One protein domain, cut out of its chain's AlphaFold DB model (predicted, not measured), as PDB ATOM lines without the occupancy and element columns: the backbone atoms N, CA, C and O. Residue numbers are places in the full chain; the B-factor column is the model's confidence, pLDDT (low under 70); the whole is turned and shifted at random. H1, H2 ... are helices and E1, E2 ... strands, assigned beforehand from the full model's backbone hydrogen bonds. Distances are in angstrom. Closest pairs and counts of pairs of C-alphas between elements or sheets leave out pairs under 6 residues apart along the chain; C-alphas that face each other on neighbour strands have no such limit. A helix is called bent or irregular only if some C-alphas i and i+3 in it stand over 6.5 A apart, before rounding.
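AT A GLANCE: This is residues 232 to 283 of the 398 residues of the protein "Transcriptional regulator with XRE-family HTH domain" of Mycobacterium sp. BK558 (UniProt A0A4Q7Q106). A small, short hairpin of two strands, E1 and E2, has one long helix, H1, running lengthwise over one side of it, with a gap between helix and hairpin. The looped stretch of residues 232 to 246 winds beside E1, on the side away from E2, and residues 258 to 265 lead across from the end of E2 to the beginning of H1, which lies along the longest axis. The printed part has 52 residues with two named strands and one named helix, in the order E1, E2, H1; the sheet has the order E1 - E2 and is antiparallel. The class is mixed, helices and strands, though under half of the residues are in named elements. The whole is compact, with a radius of gyration of the C-alphas of 10.4 A, and its rounded outline spans 28 by 20 by 18 A.

IN THESE COORDINATES: Strand E1 is residues 247 to 249, Val 247 to Val 249, and measures 7.1 A from first to last C-alpha. It begins at C-alpha 247, at (36.063, 34.874, -14.292). Strand E2 is residues 255 to 257, Leu 255 to Ile 257, and measures 6.5 A; its last C-alpha, 257, is at (35.530, 39.263, -15.144). Helix H1 is residues 266 to 282, Ala 266 to Tyr 282, and measures 24.3 A. It runs from C-alpha 266 at (50.371, 36.674, -9.053) to C-alpha 282 at (42.168, 32.952, -31.638), and its 17 residues make it the longest of the named elements. H1 is not bent. Before E1, residues 232 to 246 form a stretch of 15 residues with no named element. Residues 259 to 261, between E2 and H1, are a helical run too short to bear a name.

HOW THE PARTS SIT: E1 and E2 are antiparallel neighbours and form a hairpin, with an angle of 148 degrees between their N-to-C directions. The C-alphas that face each other are those of Val 247 and Ile 257, 4.5 A apart, of Asn 248 and Val 256, 5.2 A apart, and of Val 249 and Leu 255, 4.7 A apart. Two backbone pairs are within hydrogen-bond range across the hairpin: N 248 and O 256 at 2.9 A, and N 256 and O 248 at 2.8 A. The link from E1 to E2 is tight, with 5 residues between the strands. The link from E2 to H1 is short, with 8 residues between them. E2 and H1 are near each other, with 5 pairs of C-alphas within 10 A but no pair within 8 A. E1 and H1 are apart, with no C-alpha of the one within 8 A of the other. In H1 every O i to N i+4 pair is within hydrogen-bond range. The C-alphas of residues 232 to 246 lie 5 to 12 A from the mean of all C-alphas.

THE WHOLE: The two C-alphas farthest apart are those of Asp 260, in the link from E2 to H1, and Arg 283, the last printed residue, at 29.6 A. The first and last printed C-alphas, those of Gly 232 and Arg 283, are 9.0 A apart. The printed part has no cut and runs from residue 232 to residue 283 of a full chain of 398 residues. No link between named elements is long. The mean pLDDT of the printed part is 89.4, and no printed residue is under 70; the mean is 91 in E1, 89 in E2 and 91 in H1.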
ATOM      1  N   GLY A 232      33.537  33.180 -29.206       87.31
ATOM      2  CA  GLY A 232      34.848  33.166 -28.570       87.31
ATOM      3  C   GLY A 232      35.391  31.747 -28.342       87.31
ATOM      4  O   GLY A 232      34.670  30.760 -28.528       87.31
ATOM      5  N   PRO A 233      36.681  31.618 -27.988       91.31
ATOM      6  CA  PRO A 233      37.356  30.323 -27.888       91.31
ATOM      7  C   PRO A 233      37.012  29.537 -26.619       91.31
ATOM      8  O   PRO A 233      37.332  28.350 -26.540       91.31
ATOM      9  N   PHE A 234      36.389  30.175 -25.623       92.94
ATOM     10  CA  PHE A 234      36.241  29.592 -24.297       92.94
ATOM     11  C   PHE A 234      34.913  28.869 -24.116       92.94
ATOM     12  O   PHE A 234      33.889  29.190 -24.720       92.94
ATOM     13  N   SER A 235      34.941  27.875 -23.234       90.19
ATOM     14  CA  SER A 235      33.766  27.140 -22.783       90.19
ATOM     15  C   SER A 235      33.596  27.345 -21.278       90.19
ATOM     16  O   SER A 235      34.603  27.337 -20.569       90.19
ATOM     17  N   PRO A 236      32.357  27.446 -20.761       88.69
ATOM     18  CA  PRO A 236      32.105  27.441 -19.317       88.69
ATOM     19  C   PRO A 236      32.669  26.204 -18.593       88.69
ATOM     20  O   PRO A 236      32.911  26.252 -17.392       88.69
ATOM     21  N   ASP A 237      32.897  25.104 -19.321       90.31
ATOM     22  CA  ASP A 237      33.477  23.866 -18.793       90.31
ATOM     23  C   ASP A 237      35.024  23.843 -18.846       90.31
ATOM     24  O   ASP A 237      35.627  22.813 -18.525       90.31
ATOM     25  N   ASP A 238      35.691  24.930 -19.268       90.50
ATOM     26  CA  ASP A 238      37.159  25.007 -19.256       90.50
ATOM     27  C   ASP A 238      37.661  24.867 -17.805       90.50
ATOM     28  O   ASP A 238      37.342  25.709 -16.961       90.50
ATOM     29  N   PRO A 239      38.453  23.828 -17.478       91.12
ATOM     30  CA  PRO A 239      38.877  23.562 -16.108       91.12
ATOM     31  C   PRO A 239      39.756  24.668 -15.517       91.12
ATOM     32  O   PRO A 239      39.854  24.745 -14.295       91.12
ATOM     33  N   ARG A 240      40.397  25.506 -16.346       92.56
ATOM     34  CA  ARG A 240      41.168  26.674 -15.892       92.56
ATOM     35  C   ARG A 240      40.243  27.770 -15.366       92.56
ATOM     36  O   ARG A 240      40.532  28.362 -14.335       92.56
ATOM     37  N   ILE A 241      39.123  27.992 -16.056       91.62
ATOM     38  CA  ILE A 241      38.127  29.024 -15.739       91.62
ATOM     39  C   ILE A 241      37.208  28.534 -14.616       91.62
ATOM     40  O   ILE A 241      37.033  29.218 -13.620       91.62
ATOM     41  N   ALA A 242      36.703  27.300 -14.704       89.75
ATOM     42  CA  ALA A 242      35.816  26.709 -13.700       89.75
ATOM     43  C   ALA A 242      36.479  26.489 -12.322       89.75
ATOM     44  O   ALA A 242      35.788  26.214 -11.338       89.75
ATOM     45  N   ALA A 243      37.812  26.559 -12.243       89.50
ATOM     46  CA  ALA A 243      38.560  26.459 -10.992       89.50
ATOM     47  C   ALA A 243      38.595  27.771 -10.191       89.50
ATOM     48  O   ALA A 243      38.974  27.741  -9.018       89.50
ATOM     49  N   VAL A 244      38.211  28.895 -10.799       89.56
ATOM     50  CA  VAL A 244      38.236  30.227 -10.189       89.56
ATOM     51  C   VAL A 244      36.846  30.864 -10.229       89.56
ATOM     52  O   VAL A 244      36.028  30.549 -11.085       89.56
ATOM     53  N   ASN A 245      36.555  31.754  -9.278       88.81
ATOM     54  CA  ASN A 245      35.228  32.380  -9.160       88.81
ATOM     55  C   ASN A 245      35.177  33.807  -9.735       88.81
ATOM     56  O   ASN A 245      34.099  34.376  -9.879       88.81
ATOM     57  N   TRP A 246      36.332  34.385 -10.079       91.19
ATOM     58  CA  TRP A 246      36.453  35.766 -10.553       91.19
ATOM     59  C   TRP A 246      36.333  35.923 -12.070       91.19
ATOM     60  O   TRP A 246      36.256  37.047 -12.551       91.19
ATOM     61  N   VAL A 247      36.305  34.835 -12.842       91.19
ATOM     62  CA  VAL A 247      36.063  34.874 -14.292       91.19
ATOM     63  C   VAL A 247      35.078  33.792 -14.692       91.19
ATOM     64  O   VAL A 247      35.113  32.676 -14.182       91.19
ATOM     65  N   ASN A 248      34.194  34.127 -15.623       92.19
ATOM     66  CA  ASN A 248      33.279  33.190 -16.256       92.19
ATOM     67  C   ASN A 248      33.287  33.395 -17.778       92.19
ATOM     68  O   ASN A 248      33.882  34.345 -18.280       92.19
ATOM     69  N   VAL A 249      32.618  32.510 -18.509       91.06
ATOM     70  CA  VAL A 249      32.403  32.618 -19.950       91.06
ATOM     71  C   VAL A 249      30.946  32.999 -20.214       91.06
ATOM     72  O   VAL A 249      30.037  32.391 -19.646       91.06
ATOM     73  N   ASP A 250      30.719  34.009 -21.051       88.25
ATOM     74  CA  ASP A 250      29.379  34.409 -21.477       88.25
ATOM     75  C   ASP A 250      28.762  33.431 -22.494       88.25
ATOM     76  O   ASP A 250      29.395  32.486 -22.974       88.25
ATOM     77  N   ASP A 251      27.506  33.683 -22.867       85.25
ATOM     78  CA  ASP A 251      26.772  32.863 -23.842       85.25
ATOM     79  C   ASP A 251      27.423  32.846 -25.243       85.25
ATOM     80  O   ASP A 251      27.070  32.009 -26.079       85.25
ATOM     81  N   ASN A 252      28.371  33.749 -25.512       84.44
ATOM     82  CA  ASN A 252      29.079  33.872 -26.779       84.44
ATOM     83  C   ASN A 252      30.506  33.306 -26.729       84.44
ATOM     84  O   ASN A 252      31.192  33.372 -27.746       84.44
ATOM     85  N   GLY A 253      30.961  32.727 -25.614       88.50
ATOM     86  CA  GLY A 253      32.300  32.136 -25.502       88.50
ATOM     87  C   GLY A 253      33.410  33.125 -25.120       88.50
ATOM     88  O   GLY A 253      34.588  32.806 -25.309       88.50
ATOM     89  N   TYR A 254      33.064  34.314 -24.613       88.00
ATOM     90  CA  TYR A 254      34.006  35.350 -24.173       88.00
ATOM     91  C   TYR A 254      34.109  35.438 -22.650       88.00
ATOM     92  O   TYR A 254      33.166  35.129 -21.926       88.00
ATOM     93  N   LEU A 255      35.270  35.875 -22.164       90.38
ATOM     94  CA  LEU A 255      35.545  36.016 -20.736       90.38
ATOM     95  C   LEU A 255      34.795  37.218 -20.151       90.38
ATOM     96  O   LEU A 255      34.845  38.319 -20.695       90.38
ATOM     97  N   VAL A 256      34.170  37.018 -18.996       87.88
ATOM     98  CA  VAL A 256      33.550  38.057 -18.173       87.88
ATOM     99  C   VAL A 256      34.209  38.021 -16.806       87.88
ATOM    100  O   VAL A 256      34.143  37.010 -16.108       87.88
ATOM    101  N   ILE A 257      34.856  39.122 -16.436       88.94
ATOM    102  CA  ILE A 257      35.530  39.263 -15.144       88.94
ATOM    103  C   ILE A 257      34.520  39.769 -14.114       88.94
ATOM    104  O   ILE A 257      33.809  40.743 -14.357       88.94
ATOM    105  N   THR A 258      34.494  39.124 -12.953       85.69
ATOM    106  CA  THR A 258      33.715  39.495 -11.773       85.69
ATOM    107  C   THR A 258      34.649  40.192 -10.777       85.69
ATOM    108  O   THR A 258      35.439  39.515 -10.114       85.69
ATOM    109  N   PRO A 259      34.595  41.531 -10.645       80.81
ATOM    110  CA  PRO A 259      35.560  42.279  -9.834       80.81
ATOM    111  C   PRO A 259      35.538  41.919  -8.342       80.81
ATOM    112  O   PRO A 259      36.551  42.067  -7.670       80.81
ATOM    113  N   ASP A 260      34.398  41.441  -7.834       83.44
ATOM    114  CA  ASP A 260      34.185  41.166  -6.406       83.44
ATOM    115  C   ASP A 260      35.021  39.988  -5.869       83.44
ATOM    116  O   ASP A 260      35.336  39.956  -4.680       83.44
ATOM    117  N   ASP A 261      35.398  39.040  -6.735       85.25
ATOM    118  CA  ASP A 261      36.152  37.831  -6.368       85.25
ATOM    119  C   ASP A 261      37.609  37.856  -6.872       85.25
ATOM    120  O   ASP A 261      38.380  36.933  -6.597       85.25
ATOM    121  N   TRP A 262      37.998  38.897  -7.617       86.44
ATOM    122  CA  TRP A 262      39.352  39.071  -8.147       86.44
ATOM    123  C   TRP A 262      40.308  39.524  -7.043       86.44
ATOM    124  O   TRP A 262      40.121  40.584  -6.442       86.44
ATOM    125  N   THR A 263      41.369  38.754  -6.787       85.06
ATOM    126  CA  THR A 263      42.335  39.099  -5.730       85.06
ATOM    127  C   THR A 263      43.523  39.909  -6.247       85.06
ATOM    128  O   THR A 263      44.173  40.615  -5.473       85.06
ATOM    129  N   GLY A 264      43.797  39.834  -7.555       86.31
ATOM    130  CA  GLY A 264      44.944  40.482  -8.191       86.31
ATOM    131  C   GLY A 264      46.292  39.900  -7.768       86.31
ATOM    132  O   GLY A 264      47.319  40.563  -7.935       86.31
ATOM    133  N   ASP A 265      46.304  38.696  -7.193       92.31
ATOM    134  CA  ASP A 265      47.539  38.005  -6.864       92.31
ATOM    135  C   ASP A 265      48.289  37.532  -8.124       92.31
ATOM    136  O   ASP A 265      47.825  37.656  -9.260       92.31
ATOM    137  N   ALA A 266      49.514  37.044  -7.933       93.00
ATOM    138  CA  ALA A 266      50.371  36.674  -9.053       93.00
ATOM    139  C   ALA A 266      49.790  35.529  -9.903       93.00
ATOM    140  O   ALA A 266      50.068  35.486 -11.102       93.00
ATOM    141  N   ASP A 267      49.005  34.631  -9.301       90.31
ATOM    142  CA  ASP A 267      48.421  33.478  -9.987       90.31
ATOM    143  C   ASP A 267      47.178  33.908 -10.789       90.31
ATOM    144  O   ASP A 267      47.054  33.546 -11.960       90.31
ATOM    145  N   ASP A 268      46.328  34.766 -10.217       90.56
ATOM    146  CA  ASP A 268      45.186  35.402 -10.880       90.56
ATOM    147  C   ASP A 268      45.639  36.239 -12.089       90.56
ATOM    148  O   ASP A 268      45.116  36.093 -13.198       90.56
ATOM    149  N   VAL A 269      46.668  37.077 -11.909       92.25
ATOM    150  CA  VAL A 269      47.250  37.897 -12.987       92.25
ATOM    151  C   VAL A 269      47.859  37.023 -14.082       92.25
ATOM    152  O   VAL A 269      47.675  37.315 -15.268       92.25
ATOM    153  N   ALA A 270      48.569  35.951 -13.718       93.00
ATOM    154  CA  ALA A 270      49.150  35.030 -14.689       93.00
ATOM    155  C   ALA A 270      48.068  34.309 -15.505       93.00
ATOM    156  O   ALA A 270      48.186  34.234 -16.729       93.00
ATOM    157  N   LEU A 271      47.002  33.841 -14.848       92.00
ATOM    158  CA  LEU A 271      45.884  33.175 -15.509       92.00
ATOM    159  C   LEU A 271      45.127  34.130 -16.439       92.00
ATOM    160  O   LEU A 271      44.892  33.784 -17.594       92.00
ATOM    161  N   LEU A 272      44.795  35.342 -15.984       92.50
ATOM    162  CA  LEU A 272      44.148  36.339 -16.841       92.50
ATOM    163  C   LEU A 272      45.020  36.673 -18.056       92.50
ATOM    164  O   LEU A 272      44.516  36.727 -19.171       92.50
ATOM    165  N   THR A 273      46.333  36.824 -17.863       93.38
ATOM    166  CA  THR A 273      47.273  37.088 -18.965       93.38
ATOM    167  C   THR A 273      47.291  35.946 -19.986       93.38
ATOM    168  O   THR A 273      47.281  36.206 -21.188       93.38
ATOM    169  N   GLU A 274      47.306  34.687 -19.531       94.00
ATOM    170  CA  GLU A 274      47.237  33.512 -20.412       94.00
ATOM    171  C   GLU A 274      45.933  33.496 -21.219       94.00
ATOM    172  O   GLU A 274      45.968  33.377 -22.445       94.00
ATOM    173  N   LEU A 275      44.793  33.650 -20.542       92.81
ATOM    174  CA  LEU A 275      43.475  33.606 -21.171       92.81
ATOM    175  C   LEU A 275      43.268  34.784 -22.137       92.81
ATOM    176  O   LEU A 275      42.772  34.585 -23.242       92.81
ATOM    177  N   SER A 276      43.703  35.995 -21.787       89.75
ATOM    178  CA  SER A 276      43.665  37.147 -22.697       89.75
ATOM    179  C   SER A 276      44.522  36.920 -23.945       89.75
ATOM    180  O   SER A 276      44.053  37.169 -25.053       89.75
ATOM    181  N   ALA A 277      45.733  36.368 -23.804       90.56
ATOM    182  CA  ALA A 277      46.597  36.068 -24.948       90.56
ATOM    183  C   ALA A 277      46.010  34.977 -25.864       90.56
ATOM    184  O   ALA A 277      46.145  35.049 -27.086       90.56
ATOM    185  N   GLU A 278      45.345  33.966 -25.294       92.19
ATOM    186  CA  GLU A 278      44.620  32.951 -26.067       92.19
ATOM    187  C   GLU A 278      43.434  33.563 -26.828       92.19
ATOM    188  O   GLU A 278      43.243  33.262 -28.008       92.19
ATOM    189  N   ALA A 279      42.683  34.463 -26.185       86.94
ATOM    190  CA  ALA A 279      41.576  35.189 -26.803       86.94
ATOM    191  C   ALA A 279      42.039  36.038 -27.999       86.94
ATOM    192  O   ALA A 279      41.440  35.968 -29.072       86.94
ATOM    193  N   GLU A 280      43.132  36.788 -27.830       85.69
ATOM    194  CA  GLU A 280      43.735  37.623 -28.875       85.69
ATOM    195  C   GLU A 280      44.285  36.792 -30.044       85.69
ATOM    196  O   GLU A 280      44.159  37.182 -31.203       85.69
ATOM    197  N   ALA A 281      44.882  35.628 -29.771       89.00
ATOM    198  CA  ALA A 281      45.464  34.770 -30.805       89.00
ATOM    199  C   ALA A 281      44.425  33.942 -31.582       89.00
ATOM    200  O   ALA A 281      44.742  33.399 -32.646       89.00
ATOM    201  N   TYR A 282      43.205  33.804 -31.058       88.44
ATOM    202  CA  TYR A 282      42.168  32.952 -31.638       88.44
ATOM    203  C   TYR A 282      41.705  33.428 -33.020       88.44
ATOM    204  O   TYR A 282      41.404  32.601 -33.889       88.44
ATOM    205  N   ARG A 283      41.652  34.746 -33.247       88.00
ATOM    206  CA  ARG A 283      41.242  35.326 -34.531       88.00
ATOM    207  C   ARG A 283      41.765  36.742 -34.734       88.00
ATOM    208  O   ARG A 283      42.073  37.445 -33.783       88.00
TER     209      ARG A 283